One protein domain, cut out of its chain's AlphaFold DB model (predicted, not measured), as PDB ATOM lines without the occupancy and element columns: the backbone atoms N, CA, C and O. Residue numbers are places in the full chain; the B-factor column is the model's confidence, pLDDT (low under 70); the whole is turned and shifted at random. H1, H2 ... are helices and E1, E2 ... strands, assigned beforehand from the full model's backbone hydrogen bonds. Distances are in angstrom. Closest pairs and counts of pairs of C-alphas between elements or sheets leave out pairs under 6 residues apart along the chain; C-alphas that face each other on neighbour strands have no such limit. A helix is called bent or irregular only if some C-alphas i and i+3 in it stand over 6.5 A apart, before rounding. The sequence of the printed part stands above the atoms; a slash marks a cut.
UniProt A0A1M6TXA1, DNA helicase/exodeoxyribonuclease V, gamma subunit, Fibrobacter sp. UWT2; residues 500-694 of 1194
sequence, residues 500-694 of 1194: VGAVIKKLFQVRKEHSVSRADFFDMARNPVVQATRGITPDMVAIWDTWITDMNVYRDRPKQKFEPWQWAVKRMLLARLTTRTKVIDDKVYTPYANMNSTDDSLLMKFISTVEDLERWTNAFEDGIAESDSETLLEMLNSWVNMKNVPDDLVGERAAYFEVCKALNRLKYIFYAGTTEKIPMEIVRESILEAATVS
ATOM      1  N   VAL A 500     -53.151 -51.115   2.250       89.25
ATOM      2  CA  VAL A 500     -51.835 -51.278   2.894       89.25
ATOM      3  C   VAL A 500     -50.721 -50.721   2.001       89.25
ATOM      4  O   VAL A 500     -49.902 -49.923   2.462       89.25
ATOM      5  N   GLY A 501     -50.703 -51.093   0.718       88.69
ATOM      6  CA  GLY A 501     -49.724 -50.605  -0.258       88.69
ATOM      7  C   GLY A 501     -49.729 -49.080  -0.420       88.69
ATOM      8  O   GLY A 501     -48.663 -48.466  -0.458       88.69
ATOM      9  N   ALA A 502     -50.907 -48.451  -0.439       89.69
ATOM     10  CA  ALA A 502     -51.060 -46.999  -0.536       89.69
ATOM     11  C   ALA A 502     -50.456 -46.263   0.674       89.69
ATOM     12  O   ALA A 502     -49.725 -45.284   0.501       89.69
ATOM     13  N   VAL A 503     -50.695 -46.765   1.891       92.19
ATOM     14  CA  VAL A 503     -50.117 -46.209   3.129       92.19
ATOM     15  C   VAL A 503     -48.602 -46.352   3.121       92.19
ATOM     16  O   VAL A 503     -47.891 -45.382   3.368       92.19
ATOM     17  N   ILE A 504     -48.094 -47.539   2.781       91.62
ATOM     18  CA  ILE A 504     -46.653 -47.794   2.690       91.62
ATOM     19  C   ILE A 504     -46.016 -46.843   1.673       91.62
ATOM     20  O   ILE A 504     -45.022 -46.189   1.981       91.62
ATOM     21  N   LYS A 505     -46.607 -46.694   0.484       91.56
ATOM     22  CA  LYS A 505     -46.111 -45.777  -0.551       91.56
ATOM     23  C   LYS A 505     -45.979 -44.347  -0.023       91.56
ATOM     24  O   LYS A 505     -44.929 -43.736  -0.216       91.56
ATOM     25  N   LYS A 506     -46.999 -43.846   0.682       91.56
ATOM     26  CA  LYS A 506     -46.988 -42.509   1.295       91.56
ATOM     27  C   LYS A 506     -45.951 -42.380   2.411       91.56
ATOM     28  O   LYS A 506     -45.190 -41.419   2.403       91.56
ATOM     29  N   LEU A 507     -45.838 -43.363   3.307       92.12
ATOM     30  CA  LEU A 507     -44.824 -43.376   4.369       92.12
ATOM     31  C   LEU A 507     -43.404 -43.264   3.798       92.12
ATOM     32  O   LEU A 507     -42.593 -42.455   4.255       92.12
ATOM     33  N   PHE A 508     -43.086 -44.053   2.774       91.12
ATOM     34  CA  PHE A 508     -41.774 -43.996   2.137       91.12
ATOM     35  C   PHE A 508     -41.553 -42.701   1.334       91.12
ATOM     36  O   PHE A 508     -40.429 -42.197   1.320       91.12
ATOM     37  N   GLN A 509     -42.596 -42.142   0.708       89.88
ATOM     38  CA  GLN A 509     -42.530 -40.841   0.030       89.88
ATOM     39  C   GLN A 509     -42.199 -39.716   1.019       89.88
ATOM     40  O   GLN A 509     -41.221 -38.997   0.828       89.88
ATOM     41  N   VAL A 510     -42.954 -39.626   2.113       88.62
ATOM     42  CA  VAL A 510     -42.752 -38.655   3.196       88.62
ATOM     43  C   VAL A 510     -41.337 -38.749   3.774       88.62
ATOM     44  O   VAL A 510     -40.685 -37.733   4.011       88.62
ATOM     45  N   ARG A 511     -40.817 -39.973   3.949       87.94
ATOM     46  CA  ARG A 511     -39.428 -40.184   4.379       87.94
ATOM     47  C   ARG A 511     -38.434 -39.634   3.354       87.94
ATOM     48  O   ARG A 511     -37.487 -38.961   3.737       87.94
ATOM     49  N   LYS A 512     -38.623 -39.937   2.067       86.12
ATOM     50  CA  LYS A 512     -37.729 -39.501   0.983       86.12
ATOM     51  C   LYS A 512     -37.672 -37.980   0.851       86.12
ATOM     52  O   LYS A 512     -36.605 -37.427   0.609       86.12
ATOM     53  N   GLU A 513     -38.813 -37.318   1.000       83.81
ATOM     54  CA  GLU A 513     -38.924 -35.862   0.917       83.81
ATOM     55  C   GLU A 513     -38.508 -35.159   2.223       83.81
ATOM     56  O   GLU A 513     -38.293 -33.948   2.220       83.81
ATOM     57  N   HIS A 514     -38.376 -35.905   3.330       82.44
ATOM     58  CA  HIS A 514     -38.206 -35.386   4.695       82.44
ATOM     59  C   HIS A 514     -39.225 -34.291   5.046       82.44
ATOM     60  O   HIS A 514     -38.906 -33.324   5.744       82.44
ATOM     61  N   SER A 515     -40.441 -34.427   4.519       83.44
ATOM     62  CA  SER A 515     -41.501 -33.439   4.651       83.44
ATOM     63  C   SER A 515     -42.861 -34.118   4.670       83.44
ATOM     64  O   SER A 515     -43.131 -34.997   3.854       83.44
ATOM     65  N   VAL A 516     -43.731 -33.658   5.564       86.38
ATOM     66  CA  VAL A 516     -45.147 -34.028   5.594       86.38
ATOM     67  C   VAL A 516     -46.000 -32.852   5.156       86.38
ATOM     68  O   VAL A 516     -46.008 -31.803   5.805       86.38
ATOM     69  N   SER A 517     -46.747 -33.035   4.067       87.44
ATOM     70  CA  SER A 517     -47.812 -32.108   3.687       87.44
ATOM     71  C   SER A 517     -49.131 -32.453   4.386       87.44
ATOM     72  O   SER A 517     -49.368 -33.598   4.782       87.44
ATOM     73  N   ARG A 518     -50.018 -31.458   4.507       88.25
ATOM     74  CA  ARG A 518     -51.400 -31.628   4.983       88.25
ATOM     75  C   ARG A 518     -52.123 -32.738   4.213       88.25
ATOM     76  O   ARG A 518     -52.707 -33.624   4.834       88.25
ATOM     77  N   ALA A 519     -52.030 -32.722   2.883       87.38
ATOM     78  CA  ALA A 519     -52.640 -33.733   2.024       87.38
ATOM     79  C   ALA A 519     -52.082 -35.138   2.308       87.38
ATOM     80  O   ALA A 519     -52.855 -36.072   2.485       87.38
ATOM     81  N   ASP A 520     -50.760 -35.289   2.450       88.50
ATOM     82  CA  ASP A 520     -50.158 -36.598   2.741       88.50
ATOM     83  C   ASP A 520     -50.602 -37.157   4.097       88.50
ATOM     84  O   ASP A 520     -50.882 -38.353   4.211       88.50
ATOM     85  N   PHE A 521     -50.706 -36.302   5.120       90.94
ATOM     86  CA  PHE A 521     -51.218 -36.701   6.431       90.94
ATOM     87  C   PHE A 521     -52.668 -37.195   6.342       90.94
ATOM     88  O   PHE A 521     -52.984 -38.269   6.862       90.94
ATOM     89  N   PHE A 522     -53.545 -36.449   5.661       90.81
ATOM     90  CA  PHE A 522     -54.955 -36.818   5.545       90.81
ATOM     91  C   PHE A 522     -55.205 -37.995   4.610       90.81
ATOM     92  O   PHE A 522     -56.070 -38.808   4.924       90.81
ATOM     93  N   ASP A 523     -54.426 -38.163   3.545       89.88
ATOM     94  CA  ASP A 523     -54.468 -39.361   2.701       89.88
ATOM     95  C   ASP A 523     -54.231 -40.628   3.539       89.88
ATOM     96  O   ASP A 523     -54.930 -41.632   3.387       89.88
ATOM     97  N   MET A 524     -53.280 -40.576   4.480       91.88
ATOM     98  CA  MET A 524     -53.017 -41.684   5.400       91.88
ATOM     99  C   MET A 524     -54.090 -41.808   6.489       91.88
ATOM    100  O   MET A 524     -54.545 -42.916   6.762       91.88
ATOM    101  N   ALA A 525     -54.527 -40.707   7.106       91.75
ATOM    102  CA  ALA A 525     -55.523 -40.734   8.183       91.75
ATOM    103  C   ALA A 525     -56.929 -41.150   7.701       91.75
ATOM    104  O   ALA A 525     -57.686 -41.777   8.446       91.75
ATOM    105  N   ARG A 526     -57.284 -40.832   6.449       92.94
ATOM    106  CA  ARG A 526     -58.542 -41.237   5.801       92.94
ATOM    107  C   ARG A 526     -58.510 -42.697   5.326       92.94
ATOM    108  O   ARG A 526     -59.564 -43.257   5.039       92.94
ATOM    109  N   ASN A 527     -57.336 -43.335   5.276       92.31
ATOM    110  CA  ASN A 527     -57.214 -44.726   4.856       92.31
ATOM    111  C   ASN A 527     -57.848 -45.694   5.890       92.31
ATOM    112  O   ASN A 527     -57.453 -45.678   7.062       92.31
ATOM    113  N   PRO A 528     -58.763 -46.594   5.474       91.00
ATOM    114  CA  PRO A 528     -59.439 -47.528   6.380       91.00
ATOM    115  C   PRO A 528     -58.503 -48.444   7.182       91.00
ATOM    116  O   PRO A 528     -58.801 -48.780   8.327       91.00
ATOM    117  N   VAL A 529     -57.354 -48.832   6.619       91.88
ATOM    118  CA  VAL A 529     -56.373 -49.700   7.296       91.88
ATOM    119  C   VAL A 529     -55.726 -48.974   8.471       91.88
ATOM    120  O   VAL A 529     -55.594 -49.548   9.556       91.88
ATOM    121  N   VAL A 530     -55.367 -47.700   8.294       93.44
ATOM    122  CA  VAL A 530     -54.792 -46.870   9.366       93.44
ATOM    123  C   VAL A 530     -55.840 -46.610  10.440       93.44
ATOM    124  O   VAL A 530     -55.548 -46.728  11.632       93.44
ATOM    125  N   GLN A 531     -57.083 -46.339  10.030       92.75
ATOM    126  CA  GLN A 531     -58.210 -46.161  10.943       92.75
ATOM    127  C   GLN A 531     -58.451 -47.398  11.812       92.75
ATOM    128  O   GLN A 531     -58.523 -47.278  13.037       92.75
ATOM    129  N   ALA A 532     -58.478 -48.592  11.215       91.38
ATOM    130  CA  ALA A 532     -58.627 -49.851  11.940       91.38
ATOM    131  C   ALA A 532     -57.417 -50.171  12.840       91.38
ATOM    132  O   ALA A 532     -57.586 -50.685  13.946       91.38
ATOM    133  N   THR A 533     -56.200 -49.843  12.397       91.94
ATOM    134  CA  THR A 533     -54.956 -50.103  13.143       91.94
ATOM    135  C   THR A 533     -54.834 -49.215  14.382       91.94
ATOM    136  O   THR A 533     -54.536 -49.706  15.474       91.94
ATOM    137  N   ARG A 534     -55.107 -47.912  14.240       91.00
ATOM    138  CA  ARG A 534     -54.984 -46.917  15.318       91.00
ATOM    139  C   ARG A 534     -56.282 -46.642  16.083       91.00
ATOM    140  O   ARG A 534     -56.271 -45.902  17.067       91.00
ATOM    141  N   GLY A 535     -57.403 -47.225  15.664       90.44
ATOM    142  CA  GLY A 535     -58.718 -46.968  16.255       90.44
ATOM    143  C   GLY A 535     -59.186 -45.524  16.046       90.44
ATOM    144  O   GLY A 535     -59.725 -44.913  16.972       90.44
ATOM    145  N   ILE A 536     -58.927 -44.967  14.863       91.38
ATOM    146  CA  ILE A 536     -59.351 -43.621  14.449       91.38
ATOM    147  C   ILE A 536     -60.691 -43.763  13.724       91.38
ATOM    148  O   ILE A 536     -60.839 -44.666  12.906       91.38
ATOM    149  N   THR A 537     -61.670 -42.903  14.014       91.19
ATOM    150  CA  THR A 537     -62.943 -42.882  13.269       91.19
ATOM    151  C   THR A 537     -62.956 -41.742  12.244       91.19
ATOM    152  O   THR A 537     -62.253 -40.749  12.449       91.19
ATOM    153  N   PRO A 538     -63.754 -41.832  11.160       90.00
ATOM    154  CA  PRO A 538     -63.858 -40.764  10.160       90.00
ATOM    155  C   PRO A 538     -64.208 -39.394  10.761       90.00
ATOM    156  O   PRO A 538     -63.630 -38.385  10.364       90.00
ATOM    157  N   ASP A 539     -65.065 -39.365  11.786       90.06
ATOM    158  CA  ASP A 539     -65.427 -38.135  12.503       90.06
ATOM    159  C   ASP A 539     -64.219 -37.501  13.210       90.06
ATOM    160  O   ASP A 539     -64.071 -36.281  13.221       90.06
ATOM    161  N   MET A 540     -63.312 -38.319  13.767       92.00
ATOM    162  CA  MET A 540     -62.069 -37.818  14.370       92.00
ATOM    163  C   MET A 540     -61.189 -37.152  13.318       92.00
ATOM    164  O   MET A 540     -60.610 -36.109  13.590       92.00
ATOM    165  N   VAL A 541     -61.112 -37.732  12.116       91.25
ATOM    166  CA  VAL A 541     -60.316 -37.176  11.015       91.25
ATOM    167  C   VAL A 541     -60.879 -35.831  10.562       91.25
ATOM    168  O   VAL A 541     -60.105 -34.899  10.377       91.25
ATOM    169  N   ALA A 542     -62.206 -35.694  10.460       89.12
ATOM    170  CA  ALA A 542     -62.844 -34.411  10.155       89.12
ATOM    171  C   ALA A 542     -62.538 -33.346  11.225       89.12
ATOM    172  O   ALA A 542     -62.244 -32.198  10.905       89.12
ATOM    173  N   ILE A 543     -62.526 -33.731  12.506       90.12
ATOM    174  CA  ILE A 543     -62.116 -32.837  13.600       90.12
ATOM    175  C   ILE A 543     -60.634 -32.455  13.469       90.12
ATOM    176  O   ILE A 543     -60.285 -31.288  13.638       90.12
ATOM    177  N   TRP A 544     -59.750 -33.400  13.148       91.25
ATOM    178  CA  TRP A 544     -58.329 -33.105  12.943       91.25
ATOM    179  C   TRP A 544     -58.100 -32.153  11.766       91.25
ATOM    180  O   TRP A 544     -57.201 -31.318  11.840       91.25
ATOM    181  N   ASP A 545     -58.932 -32.233  10.726       88.44
ATOM    182  CA  ASP A 545     -58.931 -31.308   9.584       88.44
ATOM    183  C   ASP A 545     -59.197 -29.874  10.029       88.44
ATOM    184  O   ASP A 545     -58.412 -28.970   9.736       88.44
ATOM    185  N   THR A 546     -60.212 -29.681  10.879       87.62
ATOM    186  CA  THR A 546     -60.481 -28.363  11.474       87.62
ATOM    187  C   THR A 546     -59.310 -27.864  12.323       87.62
ATOM    188  O   THR A 546     -58.909 -26.713  12.195       87.62
ATOM    189  N   TRP A 547     -58.682 -28.729  13.130       89.44
ATOM    190  CA  TRP A 547     -57.542 -28.340  13.968       89.44
ATOM    191  C   TRP A 547     -56.331 -27.894  13.146       89.44
ATOM    192  O   TRP A 547     -55.707 -26.883  13.457       89.44
ATOM    193  N   ILE A 548     -55.980 -28.652  12.109       88.69
ATOM    194  CA  ILE A 548     -54.821 -28.381  11.248       88.69
ATOM    195  C   ILE A 548     -55.053 -27.129  10.399       88.69
ATOM    196  O   ILE A 548     -54.120 -26.336  10.227       88.69
ATOM    197  N   THR A 549     -56.284 -26.941   9.921       85.62
ATOM    198  CA  THR A 549     -56.706 -25.747   9.182       85.62
ATOM    199  C   THR A 549     -56.632 -24.513  10.078       85.62
ATOM    200  O   THR A 549     -55.907 -23.576   9.755       85.62
ATOM    201  N   ASP A 550     -57.243 -24.546  11.267       85.50
ATOM    202  CA  ASP A 550     -57.222 -23.427  12.221       85.50
ATOM    203  C   ASP A 550     -55.806 -23.087  12.725       85.50
ATOM    204  O   ASP A 550     -55.495 -21.940  13.055       85.50
ATOM    205  N   MET A 551     -54.931 -24.090  12.835       85.75
ATOM    206  CA  MET A 551     -53.536 -23.900  13.239       85.75
ATOM    207  C   MET A 551     -52.605 -23.529  12.079       85.75
ATOM    208  O   MET A 551     -51.424 -23.292  12.344       85.75
ATOM    209  N   ASN A 552     -53.113 -23.451  10.842       83.94
ATOM    210  CA  ASN A 552     -52.365 -23.095   9.633       83.94
ATOM    211  C   ASN A 552     -51.150 -23.998   9.360       83.94
ATOM    212  O   ASN A 552     -50.062 -23.533   9.012       83.94
ATOM    213  N   VAL A 553     -51.312 -25.314   9.523       85.31
ATOM    214  CA  VAL A 553     -50.240 -26.284   9.244       85.31
ATOM    215  C   VAL A 553     -50.347 -26.757   7.796       85.31
ATOM    216  O   VAL A 553     -51.328 -27.408   7.443       85.31
ATOM    217  N   TYR A 554     -49.361 -26.427   6.957       81.38
ATOM    218  CA  TYR A 554     -49.381 -26.728   5.514       81.38
ATOM    219  C   TYR A 554     -48.369 -27.813   5.116       81.38
ATOM    220  O   TYR A 554     -48.754 -28.902   4.690       81.38
ATOM    221  N   ARG A 555     -47.068 -27.524   5.251       76.31
ATOM    222  CA  ARG A 555     -45.960 -28.429   4.907       76.31
ATOM    223  C   ARG A 555     -44.719 -28.145   5.739       76.31
ATOM    224  O   ARG A 555     -44.556 -27.027   6.233       76.31
ATOM    225  N   ASP A 556     -43.799 -29.102   5.779       73.31
ATOM    226  CA  ASP A 556     -42.474 -28.884   6.352       73.31
ATOM    227  C   ASP A 556     -41.591 -28.007   5.457       73.31
ATOM    228  O   ASP A 556     -41.738 -27.936   4.232       73.31
ATOM    229  N   ARG A 557     -40.638 -27.314   6.087       68.31
ATOM    230  CA  ARG A 557     -39.636 -26.512   5.379       68.31
ATOM    231  C   ARG A 557     -38.327 -27.305   5.294       68.31
ATOM    232  O   ARG A 557     -37.901 -27.855   6.305       68.31
ATOM    233  N   PRO A 558     -37.583 -27.269   4.171       58.19
ATOM    234  CA  PRO A 558     -36.366 -28.078   3.991       58.19
ATOM    235  C   PRO A 558     -35.270 -27.867   5.052       58.19
ATOM    236  O   PRO A 558     -34.452 -28.747   5.288       58.19
ATOM    237  N   LYS A 559     -35.225 -26.682   5.682       60.88
ATOM    238  CA  LYS A 559     -34.268 -26.346   6.753       60.88
ATOM    239  C   LYS A 559     -34.796 -26.625   8.167       60.88
ATOM    240  O   LYS A 559     -34.021 -26.566   9.113       60.88
ATOM    241  N   GLN A 560     -36.095 -26.876   8.306       63.75
ATOM    242  CA  GLN A 560     -36.814 -27.046   9.568       63.75
ATOM    243  C   GLN A 560     -37.664 -28.317   9.456       63.75
ATOM    244  O   GLN A 560     -38.870 -28.251   9.208       63.75
ATOM    245  N   LYS A 561     -36.993 -29.473   9.562       64.38
ATOM    246  CA  LYS A 561     -37.618 -30.801   9.458       64.38
ATOM    247  C   LYS A 561     -38.736 -30.914  10.509       64.38
ATOM    248  O   LYS A 561     -38.461 -30.707  11.688       64.38
ATOM    249  N   PHE A 562     -39.963 -31.216  10.079       69.00
ATOM    250  CA  PHE A 562     -41.131 -31.508  10.929       69.00
ATOM    251  C   PHE A 562     -41.593 -30.407  11.919       69.00
ATOM    252  O   PHE A 562     -42.494 -30.615  12.735       69.00
ATOM    253  N   GLU A 563     -41.000 -29.209  11.874       76.50
ATOM    254  CA  GLU A 563     -41.235 -28.152  12.870       76.50
ATOM    255  C   GLU A 563     -42.701 -27.662  12.937       76.50
ATOM    256  O   GLU A 563     -43.202 -27.507  14.052       76.50
ATOM    257  N   PRO A 564     -43.433 -27.450  11.821       82.81
ATOM    258  CA  PRO A 564     -44.830 -26.997  11.848       82.81
ATOM    259  C   PRO A 564     -45.786 -27.962  12.561       82.81
ATOM    260  O   PRO A 564     -46.664 -27.534  13.313       82.81
ATOM    261  N   TRP A 565     -45.590 -29.268  12.375       87.25
ATOM    262  CA  TRP A 565     -46.402 -30.301  13.015       87.25
ATOM    263  C   TRP A 565     -46.125 -30.385  14.519       87.25
ATOM    264  O   TRP A 565     -47.059 -30.390  15.326       87.25
ATOM    265  N   GLN A 566     -44.850 -30.338  14.922       86.62
ATOM    266  CA  GLN A 566     -44.487 -30.222  16.339       86.62
ATOM    267  C   GLN A 566     -45.025 -28.938  16.966       86.62
ATOM    268  O   GLN A 566     -45.437 -28.928  18.127       86.62
ATOM    269  N   TRP A 567     -45.002 -27.839  16.213       86.06
ATOM    270  CA  TRP A 567     -45.506 -26.549  16.660       86.06
ATOM    271  C   TRP A 567     -46.999 -26.628  16.975       86.06
ATOM    272  O   TRP A 567     -47.425 -26.178  18.039       86.06
ATOM    273  N   ALA A 568     -47.784 -27.266  16.105       88.62
ATOM    274  CA  ALA A 568     -49.202 -27.519  16.334       88.62
ATOM    275  C   ALA A 568     -49.448 -28.364  17.594       88.62
ATOM    276  O   ALA A 568     -50.200 -27.949  18.477       88.62
ATOM    277  N   VAL A 569     -48.737 -29.488  17.742       90.06
ATOM    278  CA  VAL A 569     -48.833 -30.350  18.935       90.06
ATOM    279  C   VAL A 569     -48.503 -29.576  20.215       90.06
ATOM    280  O   VAL A 569     -49.271 -29.606  21.180       90.06
ATOM    281  N   LYS A 570     -47.407 -28.805  20.221       88.94
ATOM    282  CA  LYS A 570     -47.008 -27.977  21.369       88.94
ATOM    283  C   LYS A 570     -48.054 -26.917  21.705       88.94
ATOM    284  O   LYS A 570     -48.310 -26.697  22.885       88.94
ATOM    285  N   ARG A 571     -48.695 -26.289  20.712       87.94
ATOM    286  CA  ARG A 571     -49.774 -25.304  20.930       87.94
ATOM    287  C   ARG A 571     -51.017 -25.927  21.562       87.94
ATOM    288  O   ARG A 571     -51.598 -25.311  22.456       87.94
ATOM    289  N   MET A 572     -51.398 -27.132  21.140       89.94
ATOM    290  CA  MET A 572     -52.528 -27.861  21.729       89.94
ATOM    291  C   MET A 572     -52.232 -28.306  23.166       89.94
ATOM    292  O   MET A 572     -53.066 -28.142  24.057       89.94
ATOM    293  N   LEU A 573     -51.022 -28.816  23.422       89.12
ATOM    294  CA  LEU A 573     -50.582 -29.190  24.770       89.12
ATOM    295  C   LEU A 573     -50.477 -27.971  25.694       89.12
ATOM    296  O   LEU A 573     -50.916 -28.022  26.843       89.12
ATOM    297  N   LEU A 574     -49.955 -26.848  25.191       89.12
ATOM    298  CA  LEU A 574     -49.849 -25.598  25.944       89.12
ATOM    299  C   LEU A 574     -51.226 -25.079  26.379       89.12
ATOM    300  O   LEU A 574     -51.349 -24.546  27.482       89.12
ATOM    301  N   ALA A 575     -52.266 -25.294  25.571       88.06
ATOM    302  CA  ALA A 575     -53.631 -24.889  25.897       88.06
ATOM    303  C   ALA A 575     -54.227 -25.623  27.104       88.06
ATOM    304  O   ALA A 575     -55.138 -25.105  27.747       88.06
ATOM    305  N   ARG A 576     -53.677 -26.787  27.475       85.81
ATOM    306  CA  ARG A 576     -54.030 -27.474  28.727       85.81
ATOM    307  C   ARG A 576     -53.441 -26.799  29.965       85.81
ATOM    308  O   ARG A 576     -53.925 -27.027  31.068       85.81
ATOM    309  N   LEU A 577     -52.405 -25.979  29.790       86.94
ATOM    310  CA  LEU A 577     -51.670 -25.330  30.877       86.94
ATOM    311  C   LEU A 577     -52.014 -23.842  31.015       86.94
ATOM    312  O   LEU A 577     -52.063 -23.321  32.127       86.94
ATOM    313  N   THR A 578     -52.208 -23.136  29.899       85.06
ATOM    314  CA  THR A 578     -52.410 -21.682  29.866       85.06
ATOM    315  C   THR A 578     -53.247 -21.268  28.659       85.06
ATOM    316  O   THR A 578     -53.166 -21.872  27.597       85.06
ATOM    317  N   THR A 579     -54.011 -20.186  28.803       78.62
ATOM    318  CA  THR A 579     -54.728 -19.522  27.699       78.62
ATOM    319  C   THR A 579     -53.945 -18.356  27.096       78.62
ATOM    320  O   THR A 579     -54.323 -17.823  26.060       78.62
ATOM    321  N   ARG A 580     -52.841 -17.949  27.735       78.25
ATOM    322  CA  ARG A 580     -51.993 -16.836  27.290       78.25
ATOM    323  C   ARG A 580     -50.786 -17.320  26.502       78.25
ATOM    324  O   ARG A 580     -50.208 -18.355  26.839       78.25
ATOM    325  N   THR A 581     -50.369 -16.508  25.534       78.81
ATOM    326  CA  THR A 581     -49.112 -16.660  24.795       78.81
ATOM    327  C   THR A 581     -47.918 -16.707  25.750       78.81
ATOM    328  O   THR A 581     -47.838 -15.943  26.720       78.81
ATOM    329  N   LYS A 582     -46.988 -17.631  25.501       79.00
ATOM    330  CA  LYS A 582     -45.775 -17.827  26.308       79.00
ATOM    331  C   LYS A 582     -44.558 -17.998  25.412       79.00
ATOM    332  O   LYS A 582     -44.640 -18.616  24.357       79.00
ATOM    333  N   VAL A 583     -43.425 -17.475  25.871       79.94
ATOM    334  CA  VAL A 583     -42.123 -17.702  25.241       79.94
ATOM    335  C   VAL A 583     -41.499 -18.948  25.862       79.94
ATOM    336  O   VAL A 583     -41.366 -19.021  27.084       79.94
ATOM    337  N   ILE A 584     -41.158 -19.930  25.031       78.19
ATOM    338  CA  ILE A 584     -40.486 -21.179  25.402       78.19
ATOM    339  C   ILE A 584     -39.317 -21.346  24.425       78.19
ATOM    340  O   ILE A 584     -39.538 -21.301  23.218       78.19
ATOM    341  N   ASP A 585     -38.091 -21.515  24.925       74.56
ATOM    342  CA  ASP A 585     -36.872 -21.684  24.112       74.56
ATOM    343  C   ASP A 585     -36.694 -20.604  23.021       74.56
ATOM    344  O   ASP A 585     -36.532 -20.914  21.841       74.56
ATOM    345  N   ASP A 586     -36.803 -19.324  23.404       73.25
ATOM    346  CA  ASP A 586     -36.744 -18.149  22.511       73.25
ATOM    347  C   ASP A 586     -37.797 -18.128  21.379       73.25
ATOM    348  O   ASP A 586     -37.730 -17.306  20.463       73.25
ATOM    349  N   LYS A 587     -38.816 -18.997  21.451       75.12
ATOM    350  CA  LYS A 587     -39.939 -19.077  20.507       75.12
ATOM    351  C   LYS A 587     -41.255 -18.721  21.193       75.12
ATOM    352  O   LYS A 587     -41.538 -19.154  22.308       75.12
ATOM    353  N   VAL A 588     -42.077 -17.924  20.517       81.12
ATOM    354  CA  VAL A 588     -43.387 -17.480  21.011       81.12
ATOM    355  C   VAL A 588     -44.445 -18.512  20.628       81.12
ATOM    356  O   VAL A 588     -44.678 -18.721  19.444       81.12
ATOM    357  N   TYR A 589     -45.113 -19.129  21.603       82.06
ATOM    358  CA  TYR A 589     -46.212 -20.070  21.372       82.06
ATOM    359  C   TYR A 589     -47.538 -19.486  21.849       82.06
ATOM    360  O   TYR A 589     -47.675 -19.100  23.014       82.06
ATOM    361  N   THR A 590     -48.536 -19.491  20.966       84.81
ATOM    362  CA  THR A 590     -49.916 -19.135  21.314       84.81
ATOM    363  C   THR A 590     -50.769 -20.400  21.435       84.81
ATOM    364  O   THR A 590     -50.875 -21.144  20.451       84.81
ATOM    365  N   PRO A 591     -51.363 -20.667  22.616       86.31
ATOM    366  CA  PRO A 591     -52.190 -21.849  22.834       86.31
ATOM    367  C   PRO A 591     -53.350 -21.944  21.837       86.31
ATOM    368  O   PRO A 591     -53.945 -20.927  21.485       86.31
ATOM    369  N   TYR A 592     -53.685 -23.159  21.400       86.38
ATOM    370  CA  TYR A 592     -54.874 -23.427  20.585       86.38
ATOM    371  C   TYR A 592     -55.800 -24.397  21.323       86.38
ATOM    372  O   TYR A 592     -55.386 -25.503  21.673       86.38
ATOM    373  N   ALA A 593     -57.043 -23.976  21.560       83.56
ATOM    374  CA  ALA A 593     -58.098 -24.811  22.117       83.56
ATOM    375  C   ALA A 593     -59.409 -24.603  21.356       83.56
ATOM    376  O   ALA A 593     -59.803 -23.476  21.066       83.56
ATOM    377  N   ASN A 594     -60.098 -25.707  21.101       84.19
ATOM    378  CA  ASN A 594     -61.440 -25.781  20.545       84.19
ATOM    379  C   ASN A 594     -62.286 -26.698  21.457       84.19
ATOM    380  O   ASN A 594     -61.745 -27.464  22.257       84.19
ATOM    381  N   MET A 595     -63.614 -26.663  21.346       80.62
ATOM    382  CA  MET A 595     -64.534 -27.515  22.107       80.62
ATOM    383  C   MET A 595     -64.111 -28.993  22.059       80.62
ATOM    384  O   MET A 595     -64.022 -29.646  23.098       80.62
ATOM    385  N   ASN A 596     -63.729 -29.483  20.876       82.31
ATOM    386  CA  ASN A 596     -63.299 -30.868  20.674       82.31
ATOM    387  C   ASN A 596     -61.876 -31.157  21.178       82.31
ATOM    388  O   ASN A 596     -61.564 -32.303  21.491       82.31
ATOM    389  N   SER A 597     -61.000 -30.151  21.292       78.38
ATOM    390  CA  SER A 597     -59.614 -30.363  21.741       78.38
ATOM    391  C   SER A 597     -59.502 -30.617  23.249       78.38
ATOM    392  O   SER A 597     -58.409 -30.900  23.743       78.38
ATOM    393  N   THR A 598     -60.613 -30.491  23.982       80.69
ATOM    394  CA  THR A 598     -60.717 -30.800  25.416       80.69
ATOM    395  C   THR A 598     -60.830 -32.306  25.675       80.69
ATOM    396  O   THR A 598     -60.521 -32.756  26.775       80.69
ATOM    397  N   ASP A 599     -61.213 -33.105  24.675       86.88
ATOM    398  CA  ASP A 599     -61.223 -34.565  24.793       86.88
ATOM    399  C   ASP A 599     -59.790 -35.120  24.734       86.88
ATOM    400  O   ASP A 599     -59.093 -35.017  23.719       86.88
ATOM    401  N   ASP A 600     -59.347 -35.713  25.841       87.38
ATOM    402  CA  ASP A 600     -58.011 -36.295  25.979       87.38
ATOM    403  C   ASP A 600     -57.800 -37.481  25.029       87.38
ATOM    404  O   ASP A 600     -56.691 -37.682  24.536       87.38
ATOM    405  N   SER A 601     -58.846 -38.256  24.720       89.44
ATOM    406  CA  SER A 601     -58.723 -39.415  23.830       89.44
ATOM    407  C   SER A 601     -58.446 -38.989  22.390       89.44
ATOM    408  O   SER A 601     -57.541 -39.529  21.749       89.44
ATOM    409  N   LEU A 602     -59.194 -37.998  21.893       89.94
ATOM    410  CA  LEU A 602     -59.016 -37.448  20.546       89.94
ATOM    411  C   LEU A 602     -57.649 -36.787  20.391       89.94
ATOM    412  O   LEU A 602     -56.951 -37.029  19.403       89.94
ATOM    413  N   LEU A 603     -57.263 -35.983  21.386       90.62
ATOM    414  CA  LEU A 603     -55.996 -35.267  21.389       90.62
ATOM    415  C   LEU A 603     -54.806 -36.233  21.421       90.62
ATOM    416  O   LEU A 603     -53.896 -36.103  20.608       90.62
ATOM    417  N   MET A 604     -54.820 -37.233  22.305       90.88
ATOM    418  CA  MET A 604     -53.709 -38.184  22.411       90.88
ATOM    419  C   MET A 604     -53.534 -39.025  21.145       90.88
ATOM    420  O   MET A 604     -52.399 -39.269  20.750       90.88
ATOM    421  N   LYS A 605     -54.626 -39.423  20.474       92.50
ATOM    422  CA  LYS A 605     -54.545 -40.139  19.187       92.50
ATOM    423  C   LYS A 605     -53.934 -39.279  18.083       92.50
ATOM    424  O   LYS A 605     -53.145 -39.785  17.283       92.50
ATOM    425  N   PHE A 606     -54.285 -37.994  18.044       93.06
ATOM    426  CA  PHE A 606     -53.693 -37.048  17.103       93.06
ATOM    427  C   PHE A 606     -52.188 -36.907  17.351       93.06
ATOM    428  O   PHE A 606     -51.393 -37.148  16.445       93.06
ATOM    429  N   ILE A 607     -51.804 -36.623  18.599       92.62
ATOM    430  CA  ILE A 607     -50.402 -36.465  19.007       92.62
ATOM    431  C   ILE A 607     -49.597 -37.724  18.687       92.62
ATOM    432  O   ILE A 607     -48.584 -37.623  18.003       92.62
ATOM    433  N   SER A 608     -50.081 -38.911  19.067       93.06
ATOM    434  CA  SER A 608     -49.369 -40.163  18.782       93.06
ATOM    435  C   SER A 608     -49.186 -40.409  17.284       93.06
ATOM    436  O   SER A 608     -48.167 -40.944  16.865       93.06
ATOM    437  N   THR A 609     -50.164 -40.012  16.460       93.38
ATOM    438  CA  THR A 609     -50.078 -40.185  15.001       93.38
ATOM    439  C   THR A 609     -49.022 -39.258  14.399       93.38
ATOM    440  O   THR A 609     -48.270 -39.677  13.520       93.38
ATOM    441  N   VAL A 610     -48.939 -38.017  14.887       92.25
ATOM    442  CA  VAL A 610     -47.936 -37.031  14.463       92.25
ATOM    443  C   VAL A 610     -46.531 -37.432  14.934       92.25
ATOM    444  O   VAL A 610     -45.601 -37.413  14.134       92.25
ATOM    445  N   GLU A 611     -46.375 -37.865  16.187       91.12
ATOM    446  CA  GLU A 611     -45.092 -38.324  16.746       91.12
ATOM    447  C   GLU A 611     -44.563 -39.585  16.042       91.12
ATOM    448  O   GLU A 611     -43.377 -39.672  15.723       91.12
ATOM    449  N   ASP A 612     -45.432 -40.557  15.742       91.62
ATOM    450  CA  ASP A 612     -45.042 -41.755  14.992       91.62
ATOM    451  C   ASP A 612     -44.599 -41.418  13.560       91.62
ATOM    452  O   ASP A 612     -43.697 -42.063  13.017       91.62
ATOM    453  N   LEU A 613     -45.225 -40.412  12.937       91.19
ATOM    454  CA  LEU A 613     -44.854 -39.947  11.603       91.19
ATOM    455  C   LEU A 613     -43.516 -39.199  11.629       91.19
ATOM    456  O   LEU A 613     -42.670 -39.433  10.766       91.19
ATOM    457  N   GLU A 614     -43.280 -38.384  12.657       89.38
ATOM    458  CA  GLU A 614     -41.982 -37.757  12.900       89.38
ATOM    459  C   GLU A 614     -40.888 -38.818  13.050       89.38
ATOM    460  O   GLU A 614     -39.859 -38.780  12.366       89.38
ATOM    461  N   ARG A 615     -41.133 -39.819  13.905       90.69
ATOM    462  CA  ARG A 615     -40.208 -40.933  14.122       90.69
ATOM    463  C   ARG A 615     -39.893 -41.647  12.809       90.69
ATOM    464  O   ARG A 615     -38.736 -41.983  12.578       90.69
ATOM    465  N   TRP A 616     -40.887 -41.838  11.939       90.56
ATOM    466  CA  TRP A 616     -40.701 -42.425  10.611       90.56
ATOM    467  C   TRP A 616     -39.850 -41.556   9.678       90.56
ATOM    468  O   TRP A 616     -38.921 -42.067   9.051       90.56
ATOM    469  N   THR A 617     -40.106 -40.245   9.610       88.44
ATOM    470  CA  THR A 617     -39.339 -39.320   8.747       88.44
ATOM    471  C   THR A 617     -37.853 -39.240   9.095       88.44
ATOM    472  O   THR A 617     -37.025 -39.029   8.206       88.44
ATOM    473  N   ASN A 618     -37.516 -39.431  10.373       87.06
ATOM    474  CA  ASN A 618     -36.151 -39.361  10.887       87.06
ATOM    475  C   ASN A 618     -35.437 -40.727  10.924       87.06
ATOM    476  O   ASN A 618     -34.253 -40.788  11.250       87.06
ATOM    477  N   ALA A 619     -36.125 -41.828  10.606       88.38
ATOM    478  CA  ALA A 619     -35.562 -43.170  10.712       88.38
ATOM    479  C   ALA A 619     -34.775 -43.612   9.462       88.38
ATOM    480  O   ALA A 619     -35.128 -43.322   8.313       88.38
ATOM    481  N   PHE A 620     -33.730 -44.409   9.710       86.25
ATOM    482  CA  PHE A 620     -32.964 -45.160   8.708       86.25
ATOM    483  C   PHE A 620     -32.284 -44.307   7.622       86.25
ATOM    484  O   PHE A 620     -32.228 -44.756   6.483       86.25
ATOM    485  N   GLU A 621     -31.814 -43.081   7.911       80.12
ATOM    486  CA  GLU A 621     -31.289 -42.116   6.910       80.12
ATOM    487  C   GLU A 621     -30.259 -42.750   5.944       80.12
ATOM    488  O   GLU A 621     -30.430 -42.654   4.729       80.12
ATOM    489  N   ASP A 622     -29.310 -43.534   6.473       78.31
ATOM    490  CA  ASP A 622     -28.256 -44.244   5.721       78.31
ATOM    491  C   ASP A 622     -28.650 -45.651   5.204       78.31
ATOM    492  O   ASP A 622     -27.784 -46.443   4.821       78.31
ATOM    493  N   GLY A 623     -29.932 -46.016   5.258       86.38
ATOM    494  CA  GLY A 623     -30.415 -47.380   5.021       86.38
ATOM    495  C   GLY A 623     -30.586 -48.193   6.306       86.38
ATOM    496  O   GLY A 623     -30.595 -47.651   7.410       86.38
ATOM    497  N   ILE A 624     -30.765 -49.505   6.151       90.62
ATOM    498  CA  ILE A 624     -31.179 -50.421   7.222       90.62
ATOM    499  C   ILE A 624     -30.059 -51.404   7.543       90.62
ATOM    500  O   ILE A 624     -29.600 -52.115   6.648       90.62
ATOM    501  N   ALA A 625     -29.647 -51.467   8.810       90.25
ATOM    502  CA  ALA A 625     -28.780 -52.524   9.323       90.25
ATOM    503  C   ALA A 625     -29.596 -53.733   9.816       90.25
ATOM    504  O   ALA A 625     -30.808 -53.661  10.012       90.25
ATOM    505  N   GLU A 626     -28.938 -54.860  10.073       85.75
ATOM    506  CA  GLU A 626     -29.612 -56.074  10.555       85.75
ATOM    507  C   GLU A 626     -30.381 -55.851  11.875       85.75
ATOM    508  O   GLU A 626     -31.533 -56.276  11.998       85.75
ATOM    509  N   SER A 627     -29.800 -55.094  12.816       86.19
ATOM    510  CA  SER A 627     -30.428 -54.706  14.093       86.19
ATOM    511  C   SER A 627     -31.686 -53.852  13.931       86.19
ATOM    512  O   SER A 627     -32.561 -53.846  14.793       86.19
ATOM    513  N   ASP A 628     -31.784 -53.129  12.819       88.56
ATOM    514  CA  ASP A 628     -32.856 -52.174  12.554       88.56
ATOM    515  C   ASP A 628     -34.102 -52.853  11.970       88.56
ATOM    516  O   ASP A 628     -35.176 -52.255  11.931       88.56
ATOM    517  N   SER A 629     -33.982 -54.115  11.542       85.31
ATOM    518  CA  SER A 629     -35.067 -54.866  10.901       85.31
ATOM    519  C   SER A 629     -36.289 -55.055  11.810       85.31
ATOM    520  O   SER A 629     -37.426 -54.918  11.350       85.31
ATOM    521  N   GLU A 630     -36.075 -55.306  13.103       88.62
ATOM    522  CA  GLU A 630     -37.150 -55.410  14.098       88.62
ATOM    523  C   GLU A 630     -37.807 -54.049  14.342       88.62
ATOM    524  O   GLU A 630     -39.034 -53.944  14.334       88.62
ATOM    525  N   THR A 631     -36.999 -52.987  14.436       91.56
ATOM    526  CA  THR A 631     -37.494 -51.614  14.607       91.56
ATOM    527  C   THR A 631     -38.339 -51.175  13.408       91.56
ATOM    528  O   THR A 631     -39.400 -50.579  13.586       91.56
ATOM    529  N   LEU A 632     -37.924 -51.504  12.177       90.75
ATOM    530  CA  LEU A 632     -38.711 -51.229  10.972       90.75
ATOM    531  C   LEU A 632     -40.069 -51.937  11.026       90.75
ATOM    532  O   LEU A 632     -41.092 -51.326  10.715       90.75
ATOM    533  N   LEU A 633     -40.088 -53.217  11.410       90.94
ATOM    534  CA  LEU A 633     -41.326 -53.985  11.502       90.94
ATOM    535  C   LEU A 633     -42.258 -53.402  12.570       90.94
ATOM    536  O   LEU A 633     -43.445 -53.241  12.309       90.94
ATOM    537  N   GLU A 634     -41.741 -53.035  13.743       92.56
ATOM    538  CA  GLU A 634     -42.517 -52.360  14.791       92.56
ATOM    539  C   GLU A 634     -43.126 -51.045  14.303       92.56
ATOM    540  O   GLU A 634     -44.311 -50.786  14.528       92.56
ATOM    541  N   MET A 635     -42.334 -50.237  13.596       92.38
ATOM    542  CA  MET A 635     -42.797 -48.973  13.037       92.38
ATOM    543  C   MET A 635     -43.848 -49.192  11.950       92.38
ATOM    544  O   MET A 635     -44.845 -48.489  11.944       92.38
ATOM    545  N   LEU A 636     -43.711 -50.191  11.075       92.06
ATOM    546  CA  LEU A 636     -44.764 -50.530  10.109       92.06
ATOM    547  C   LEU A 636     -46.033 -51.036  10.811       92.06
ATOM    548  O   LEU A 636     -47.147 -50.675  10.427       92.06
ATOM    549  N   ASN A 637     -45.890 -51.824  11.877       92.94
ATOM    550  CA  ASN A 637     -47.021 -52.376  12.619       92.94
ATOM    551  C   ASN A 637     -47.916 -51.294  13.228       92.94
ATOM    552  O   ASN A 637     -49.122 -51.516  13.329       92.94
ATOM    553  N   SER A 638     -47.375 -50.129  13.598       92.38
ATOM    554  CA  SER A 638     -48.192 -49.025  14.119       92.38
ATOM    555  C   SER A 638     -49.101 -48.384  13.061       92.38
ATOM    556  O   SER A 638     -50.083 -47.736  13.425       92.38
ATOM    557  N   TRP A 639     -48.826 -48.601  11.769       92.19
ATOM    558  CA  TRP A 639     -49.596 -48.042  10.653       92.19
ATOM    559  C   TRP A 639     -50.514 -49.055   9.964       92.19
ATOM    560  O   TRP A 639     -51.614 -48.679   9.566       92.19
ATOM    561  N   VAL A 640     -50.085 -50.316   9.811       91.31
ATOM    562  CA  VAL A 640     -50.788 -51.291   8.947       91.31
ATOM    563  C   VAL A 640     -51.261 -52.579   9.635       91.31
ATOM    564  O   VAL A 640     -52.006 -53.350   9.029       91.31
ATOM    565  N   ASN A 641     -50.873 -52.843  10.889       91.88
ATOM    566  CA  ASN A 641     -51.261 -54.078  11.578       91.88
ATOM    567  C   ASN A 641     -52.645 -53.973  12.245       91.88
ATOM    568  O   ASN A 641     -52.784 -53.604  13.415       91.88
ATOM    569  N   MET A 642     -53.679 -54.375  11.509       88.25
ATOM    570  CA  MET A 642     -55.059 -54.401  11.994       88.25
ATOM    571  C   MET A 642     -55.279 -55.510  13.040       88.25
ATOM    572  O   MET A 642     -55.315 -56.696  12.712       88.25
ATOM    573  N   LYS A 643     -55.498 -55.129  14.308       82.75
ATOM    574  CA  LYS A 643     -55.795 -56.082  15.401       82.75
ATOM    575  C   LYS A 643     -57.151 -56.776  15.231       82.75
ATOM    576  O   LYS A 643     -57.246 -57.985  15.428       82.75
ATOM    577  N   ASN A 644     -58.174 -56.011  14.849       82.69
ATOM    578  CA  ASN A 644     -59.519 -56.495  14.538       82.69
ATOM    579  C   ASN A 644     -59.808 -56.156  13.076       82.69
ATOM    580  O   ASN A 644     -59.930 -54.981  12.745       82.69
ATOM    581  N   VAL A 645     -59.872 -57.168  12.215       81.38
ATOM    582  CA  VAL A 645     -60.036 -56.980  10.767       81.38
ATOM    583  C   VAL A 645     -61.529 -56.957  10.430       81.38
ATOM    584  O   VAL A 645     -62.191 -57.963  10.690       81.38
ATOM    585  N   PRO A 646     -62.067 -55.849   9.886       82.62
ATOM    586  CA  PRO A 646     -63.419 -55.819   9.327       82.62
ATOM    587  C   PRO A 646     -63.575 -56.830   8.185       82.62
ATOM    588  O   PRO A 646     -62.609 -57.089   7.466       82.62
ATOM    589  N   ASP A 647     -64.788 -57.349   7.977       74.25
ATOM    590  CA  ASP A 647     -65.064 -58.346   6.928       74.25
ATOM    591  C   ASP A 647     -64.672 -57.846   5.522       74.25
ATOM    592  O   ASP A 647     -64.170 -58.616   4.704       74.25
ATOM    593  N   ASP A 648     -64.785 -56.537   5.279       74.81
ATOM    594  CA  ASP A 648     -64.422 -55.898   4.009       74.81
ATOM    595  C   ASP A 648     -62.897 -55.787   3.781       74.81
ATOM    596  O   ASP A 648     -62.450 -55.590   2.653       74.81
ATOM    597  N   LEU A 649     -62.071 -55.934   4.830       79.00
ATOM    598  CA  LEU A 649     -60.610 -55.727   4.793       79.00
ATOM    599  C   LEU A 649     -59.796 -57.021   4.970       79.00
ATOM    600  O   LEU A 649     -58.585 -56.981   5.208       79.00
ATOM    601  N   VAL A 650     -60.421 -58.194   4.837       77.75
ATOM    602  CA  VAL A 650     -59.735 -59.491   5.001       77.75
ATOM    603  C   VAL A 650     -58.577 -59.660   4.008       77.75
ATOM    604  O   VAL A 650     -57.538 -60.216   4.372       77.75
ATOM    605  N   GLY A 651     -58.716 -59.148   2.780       74.44
ATOM    606  CA  GLY A 651     -57.643 -59.180   1.781       74.44
ATOM    607  C   GLY A 651     -56.422 -58.348   2.171       74.44
ATOM    608  O   GLY A 651     -55.290 -58.802   2.019       74.44
ATOM    609  N   GLU A 652     -56.634 -57.191   2.794       84.31
ATOM    610  CA  GLU A 652     -55.551 -56.306   3.239       84.31
ATOM    611  C   GLU A 652     -54.702 -56.944   4.352       84.31
ATOM    612  O   GLU A 652     -53.485 -56.762   4.403       84.31
ATOM    613  N   ARG A 653     -55.297 -57.793   5.205       84.50
ATOM    614  CA  ARG A 653     -54.537 -58.580   6.195       84.50
ATOM    615  C   ARG A 653     -53.523 -59.504   5.526       84.50
ATOM    616  O   ARG A 653     -52.414 -59.694   6.028       84.50
ATOM    617  N   ALA A 654     -53.921 -60.127   4.424       81.31
ATOM    618  CA  ALA A 654     -53.051 -61.035   3.711       81.31
ATOM    619  C   ALA A 654     -51.957 -60.260   2.949       81.31
ATOM    620  O   ALA A 654     -50.816 -60.721   2.940       81.31
ATOM    621  N   ALA A 655     -52.254 -59.062   2.416       84.00
ATOM    622  CA  ALA A 655     -51.246 -58.170   1.824       84.00
ATOM    623  C   ALA A 655     -50.154 -57.826   2.849       84.00
ATOM    624  O   ALA A 655     -48.961 -57.975   2.591       84.00
ATOM    625  N   TYR A 656     -50.566 -57.468   4.069       88.31
ATOM    626  CA  TYR A 656     -49.650 -57.219   5.179       88.31
ATOM    627  C   TYR A 656     -48.804 -58.456   5.554       88.31
ATOM    628  O   TYR A 656     -47.615 -58.331   5.840       88.31
ATOM    629  N   PHE A 657     -49.361 -59.670   5.497       87.56
ATOM    630  CA  PHE A 657     -48.585 -60.890   5.752       87.56
ATOM    631  C   PHE A 657     -47.495 -61.137   4.697       87.56
ATOM    632  O   PHE A 657     -46.396 -61.582   5.044       87.56
ATOM    633  N   GLU A 658     -47.760 -60.828   3.424       86.06
ATOM    634  CA  GLU A 658     -46.735 -60.879   2.373       86.06
ATOM    635  C   GLU A 658     -45.661 -59.804   2.577       86.06
ATOM    636  O   GLU A 658     -44.474 -60.110   2.454       86.06
ATOM    637  N   VAL A 659     -46.034 -58.598   3.021       89.62
ATOM    638  CA  VAL A 659     -45.074 -57.563   3.447       89.62
ATOM    639  C   VAL A 659     -44.152 -58.083   4.559       89.62
ATOM    640  O   VAL A 659     -42.929 -57.960   4.460       89.62
ATOM    641  N   CYS A 660     -44.696 -58.743   5.588       90.25
ATOM    642  CA  CYS A 660     -43.883 -59.351   6.647       90.25
ATOM    643  C   CYS A 660     -42.938 -60.440   6.115       90.25
ATOM    644  O   CYS A 660     -41.812 -60.580   6.598       90.25
ATOM    645  N   LYS A 661     -43.363 -61.237   5.127       89.62
ATOM    646  CA  LYS A 661     -42.482 -62.226   4.488       89.62
ATOM    647  C   LYS A 661     -41.367 -61.561   3.693       89.62
ATOM    648  O   LYS A 661     -40.229 -62.005   3.808       89.62
ATOM    649  N   ALA A 662     -41.668 -60.515   2.927       89.81
ATOM    650  CA  ALA A 662     -40.677 -59.778   2.148       89.81
ATOM    651  C   ALA A 662     -39.594 -59.167   3.047       89.81
ATOM    652  O   ALA A 662     -38.407 -59.354   2.789       89.81
ATOM    653  N   LEU A 663     -39.987 -58.567   4.176       89.75
ATOM    654  CA  LEU A 663     -39.053 -58.081   5.199       89.75
ATOM    655  C   LEU A 663     -38.131 -59.183   5.733       89.75
ATOM    656  O   LEU A 663     -36.925 -58.989   5.848       89.75
ATOM    657  N   ASN A 664     -38.677 -60.368   6.012       88.62
ATOM    658  CA  ASN A 664     -37.865 -61.504   6.449       88.62
ATOM    659  C   ASN A 664     -36.915 -62.010   5.350       88.62
ATOM    660  O   ASN A 664     -35.821 -62.473   5.662       88.62
ATOM    661  N   ARG A 665     -37.298 -61.910   4.071       87.25
ATOM    662  CA  ARG A 665     -36.444 -62.290   2.932       87.25
ATOM    663  C   ARG A 665     -35.266 -61.328   2.743       87.25
ATOM    664  O   ARG A 665     -34.189 -61.783   2.370       87.25
ATOM    665  N   LEU A 666     -35.415 -60.043   3.073       89.25
ATOM    666  CA  LEU A 666     -34.309 -59.073   3.014       89.25
ATOM    667  C   LEU A 666     -33.122 -59.467   3.908       89.25
ATOM    668  O   LEU A 666     -31.983 -59.128   3.588       89.25
ATOM    669  N   LYS A 667     -33.347 -60.267   4.964       87.31
ATOM    670  CA  LYS A 667     -32.265 -60.803   5.807       87.31
ATOM    671  C   LYS A 667     -31.230 -61.618   5.023       87.31
ATOM    672  O   LYS A 667     -30.055 -61.624   5.383       87.31
ATOM    673  N   TYR A 668     -31.616 -62.228   3.895       87.50
ATOM    674  CA  TYR A 668     -30.680 -62.948   3.024       87.50
ATOM    675  C   TYR A 668     -29.569 -62.053   2.458       87.50
ATOM    676  O   TYR A 668     -28.479 -62.560   2.187       87.50
ATOM    677  N   ILE A 669     -29.803 -60.741   2.334       89.00
ATOM    678  CA  ILE A 669     -28.774 -59.787   1.907       89.00
ATOM    679  C   ILE A 669     -27.698 -59.640   2.991       89.00
ATOM    680  O   ILE A 669     -26.509 -59.731   2.685       89.00
ATOM    681  N   PHE A 670     -28.092 -59.500   4.261       88.00
ATOM    682  CA  PHE A 670     -27.149 -59.400   5.383       88.00
ATOM    683  C   PHE A 670     -26.321 -60.678   5.549       88.00
ATOM    684  O   PHE A 670     -25.101 -60.627   5.724       88.00
ATOM    685  N   TYR A 671     -26.948 -61.848   5.398       85.56
ATOM    686  CA  TYR A 671     -26.252 -63.127   5.540       85.56
ATOM    687  C   TYR A 671     -25.141 -63.341   4.499       85.56
ATOM    688  O   TYR A 671     -24.172 -64.050   4.788       85.56
ATOM    689  N   ALA A 672     -25.198 -62.689   3.332       82.75
ATOM    690  CA  ALA A 672     -24.092 -62.711   2.371       82.75
ATOM    691  C   ALA A 672     -22.790 -62.141   2.963       82.75
ATOM    692  O   ALA A 672     -21.698 -62.582   2.600       82.75
ATOM    693  N   GLY A 673     -22.898 -61.214   3.923       78.75
ATOM    694  CA  GLY A 673     -21.765 -60.555   4.573       78.75
ATOM    695  C   GLY A 673     -20.987 -59.617   3.649       78.75
ATOM    696  O   GLY A 673     -19.837 -59.301   3.937       78.75
ATOM    697  N   THR A 674     -21.580 -59.222   2.523       74.25
ATOM    698  CA  THR A 674     -20.996 -58.314   1.527       74.25
ATOM    699  C   THR A 674     -21.382 -56.856   1.761       74.25
ATOM    700  O   THR A 674     -20.709 -55.956   1.259       74.25
ATOM    701  N   THR A 675     -22.457 -56.613   2.513       77.69
ATOM    702  CA  THR A 675     -23.008 -55.279   2.754       77.69
ATOM    703  C   THR A 675     -23.537 -55.188   4.186       77.69
ATOM    704  O   THR A 675     -24.263 -56.072   4.631       77.69
ATOM    705  N   GLU A 676     -23.167 -54.126   4.906       81.81
ATOM    706  CA  GLU A 676     -23.602 -53.888   6.295       81.81
ATOM    707  C   GLU A 676     -24.974 -53.200   6.380       81.81
ATOM    708  O   GLU A 676     -25.716 -53.418   7.334       81.81
ATOM    709  N   LYS A 677     -25.318 -52.378   5.379       87.81
ATOM    710  CA  LYS A 677     -26.578 -51.623   5.306       87.81
ATOM    711  C   LYS A 677     -27.274 -51.850   3.968       87.81
ATOM    712  O   LYS A 677     -26.644 -51.728   2.919       87.81
ATOM    713  N   ILE A 678     -28.572 -52.136   3.995       90.69
ATOM    714  CA  ILE A 678     -29.408 -52.206   2.792       90.69
ATOM    715  C   ILE A 678     -29.942 -50.800   2.493       90.69
ATOM    716  O   ILE A 678     -30.541 -50.186   3.381       90.69
ATOM    717  N   PRO A 679     -29.770 -50.286   1.265       90.38
ATOM    718  CA  PRO A 679     -30.350 -49.009   0.885       90.38
ATOM    719  C   PRO A 679     -31.879 -48.985   0.979       90.38
ATOM    720  O   PRO A 679     -32.559 -49.962   0.653       90.38
ATOM    721  N   MET A 680     -32.434 -47.852   1.411       90.19
ATOM    722  CA  MET A 680     -33.863 -47.747   1.720       90.19
ATOM    723  C   MET A 680     -34.763 -47.885   0.483       90.19
ATOM    724  O   MET A 680     -35.897 -48.343   0.617       90.19
ATOM    725  N   GLU A 681     -34.294 -47.541  -0.721       90.06
ATOM    726  CA  GLU A 681     -35.105 -47.711  -1.936       90.06
ATOM    727  C   GLU A 681     -35.297 -49.194  -2.285       90.06
ATOM    728  O   GLU A 681     -36.387 -49.575  -2.699       90.06
ATOM    729  N   ILE A 682     -34.307 -50.059  -2.029       91.50
ATOM    730  CA  ILE A 682     -34.448 -51.516  -2.218       91.50
ATOM    731  C   ILE A 682     -35.493 -52.081  -1.250       91.50
ATOM    732  O   ILE A 682     -36.331 -52.900  -1.632       91.50
ATOM    733  N   VAL A 683     -35.468 -51.619   0.005       91.94
ATOM    734  CA  VAL A 683     -36.460 -51.993   1.024       91.94
ATOM    735  C   VAL A 683     -37.853 -51.522   0.606       91.94
ATOM    736  O   VAL A 683     -38.806 -52.296   0.680       91.94
ATOM    737  N   ARG A 684     -37.964 -50.279   0.121       91.38
ATOM    738  CA  ARG A 684     -39.208 -49.694  -0.389       91.38
ATOM    739  C   ARG A 684     -39.804 -50.545  -1.503       91.38
ATOM    740  O   ARG A 684     -40.957 -50.948  -1.382       91.38
ATOM    741  N   GLU A 685     -39.036 -50.827  -2.553       91.12
ATOM    742  CA  GLU A 685     -39.527 -51.603  -3.698       91.12
ATOM    743  C   GLU A 685     -39.884 -53.036  -3.290       91.12
ATOM    744  O   GLU A 685     -40.962 -53.510  -3.632       91.12
ATOM    745  N   SER A 686     -39.080 -53.679  -2.435       90.50
ATOM    746  CA  SER A 686     -39.380 -55.027  -1.923       90.50
ATOM    747  C   SER A 686     -40.709 -55.115  -1.177       90.50
ATOM    748  O   SER A 686     -41.444 -56.094  -1.306       90.50
ATOM    749  N   ILE A 687     -41.022 -54.103  -0.368       90.56
ATOM    750  CA  ILE A 687     -42.263 -54.060   0.405       90.56
ATOM    751  C   ILE A 687     -43.449 -53.668  -0.485       90.56
ATOM    752  O   ILE A 687     -44.530 -54.241  -0.343       90.56
ATOM    753  N   LEU A 688     -43.270 -52.706  -1.397       88.94
ATOM    754  CA  LEU A 688     -44.318 -52.280  -2.327       88.94
ATOM    755  C   LEU A 688     -44.685 -53.391  -3.315       88.94
ATOM    756  O   LEU A 688     -45.873 -53.627  -3.545       88.94
ATOM    757  N   GLU A 689     -43.701 -54.116  -3.847       86.19
ATOM    758  CA  GLU A 689     -43.940 -55.291  -4.687       86.19
ATOM    759  C   GLU A 689     -44.733 -56.344  -3.898       86.19
ATOM    760  O   GLU A 689     -45.773 -56.803  -4.358       86.19
ATOM    761  N   ALA A 690     -44.351 -56.642  -2.655       86.00
ATOM    762  CA  ALA A 690     -45.082 -57.600  -1.822       86.00
ATOM    763  C   ALA A 690     -46.531 -57.178  -1.503       86.00
ATOM    764  O   ALA A 690     -47.420 -58.028  -1.437       86.00
ATOM    765  N   ALA A 691     -46.786 -55.877  -1.326       82.62
ATOM    766  CA  ALA A 691     -48.134 -55.357  -1.100       82.62
ATOM    767  C   ALA A 691     -49.010 -55.427  -2.370       82.62
ATOM    768  O   ALA A 691     -50.211 -55.681  -2.275       82.62
ATOM    769  N   THR A 692     -48.418 -55.244  -3.557       72.50
ATOM    770  CA  THR A 692     -49.122 -55.170  -4.856       72.50
ATOM    771  C   THR A 692     -49.285 -56.518  -5.562       72.50
ATOM    772  O   THR A 692     -50.328 -56.770  -6.160       72.50
ATOM    773  N   VAL A 693     -48.294 -57.414  -5.466       59.53
ATOM    774  CA  VAL A 693     -48.272 -58.760  -6.089       59.53
ATOM    775  C   VAL A 693     -49.229 -59.734  -5.407       59.53
ATOM    776  O   VAL A 693     -49.381 -60.886  -5.811       59.53
ATOM    777  N   SER A 694     -49.924 -59.275  -4.376       55.03
ATOM    778  CA  SER A 694     -50.887 -60.070  -3.657       55.03
ATOM    779  C   SER A 694     -52.143 -60.324  -4.517       55.03
ATOM    780  O   SER A 694     -53.179 -59.672  -4.411       55.03
TER     781      SER A 694
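What this domain is: This is residues 500 to 694 of the 1194 residues of the protein "DNA helicase/exodeoxyribonuclease V, gamma subunit" of Fibrobacter sp. UWT2 (UniProt A0A1M6TXA1). The domain is a flat slab of helices in two loosely formed rows: H10, H1, H2 and H4 side by side, packed on a second row of H9, H8, H7 and H5, with neighbours in each row running opposite ways. Short H3 packs on H8, and at the end of the slab away from H9 and H10 residues 583 to 588 of a small strand hairpin stick out. The 195 printed residues include ten named helices and two named strands, in the order H1 to H5, E1, E2, H6 to H10; the class is mostly helix and the sheet E1 - E2 is antiparallel. The whole is compact, with a radius of gyration of the C-alphas of 18.4 A and spans of 59 by 42 by 23 A.

Where its parts are: H1, residues 500 to 513, begins at C-alpha 500 (-51.835, -51.278, 2.894) and is 20.2 A long. H2 holds residues 518 to 525, H3 528 to 534, H4 538 to 550 and H5 563 to 575. E1, residues 582 to 584, and E2, 587 to 589, precede H6, 595 to 598, which is neither bent nor irregular, but only just: C-alphas 595 and 598 are 6.0 A apart. H7, 600 to 617, is 25.6 A long; H8 holds 628 to 640. H9, 647 to 671, spans 39.1 A and is irregular, with C-alphas 648 and 651 7.9 A apart. H10, 680 to 692, ends at C-alpha 692 (-49.122, -55.170, -4.856).

How they stand to each other: H1, the hub, touches five helices, among them H10 at a shallow tilt of 18 degrees, opposite ways, closest C-alphas Gly 501 and Ala 691, 5.1 A. H1 and H2 form a hairpin, Val 503 to Met 524 5.8 A between closest C-alphas. H2 touches H4, closest C-alphas Ala 525 and Val 541, 6.6 A. Residues 507 to 512 of H1 touch residues 616 to 617 of H7 at a steep tilt of 62 degrees, closest C-alphas Arg 511 and Thr 617, 4.5 A. H5 and H7 only just touch, with 3 pairs of C-alphas within 8 A, closest Val 569 and Ile 607, 6.3 A. H8 and H9 are a hairpin at 10 degrees, closest C-alphas Val 640 and Tyr 656, 7.1 A. H3 touches residues 638 to 640 of H8, closest C-alphas Val 530 and Trp 639, 5.5 A. H6 is close to but not clearly touching H4, closest C-alphas Ile 543 and Asn 596, 7.4 A. In the hairpin E1 and E2, N 589 and O 582 are 2.8 A apart, within hydrogen-bond range. Each O i to N i+4 pair is within range in H1 to H5, H7 and H10, but 8 of 9 in H8 and 14 of 21 in H9; H6 is too short for one.

The domain as a whole: The farthest C-alphas, of Arg 580 and Ala 672, are 59.2 A apart. The printed part has no cut; H4 to H5 is the long link. Residues 557 to 562 and 693 to 694 have pLDDT under 70.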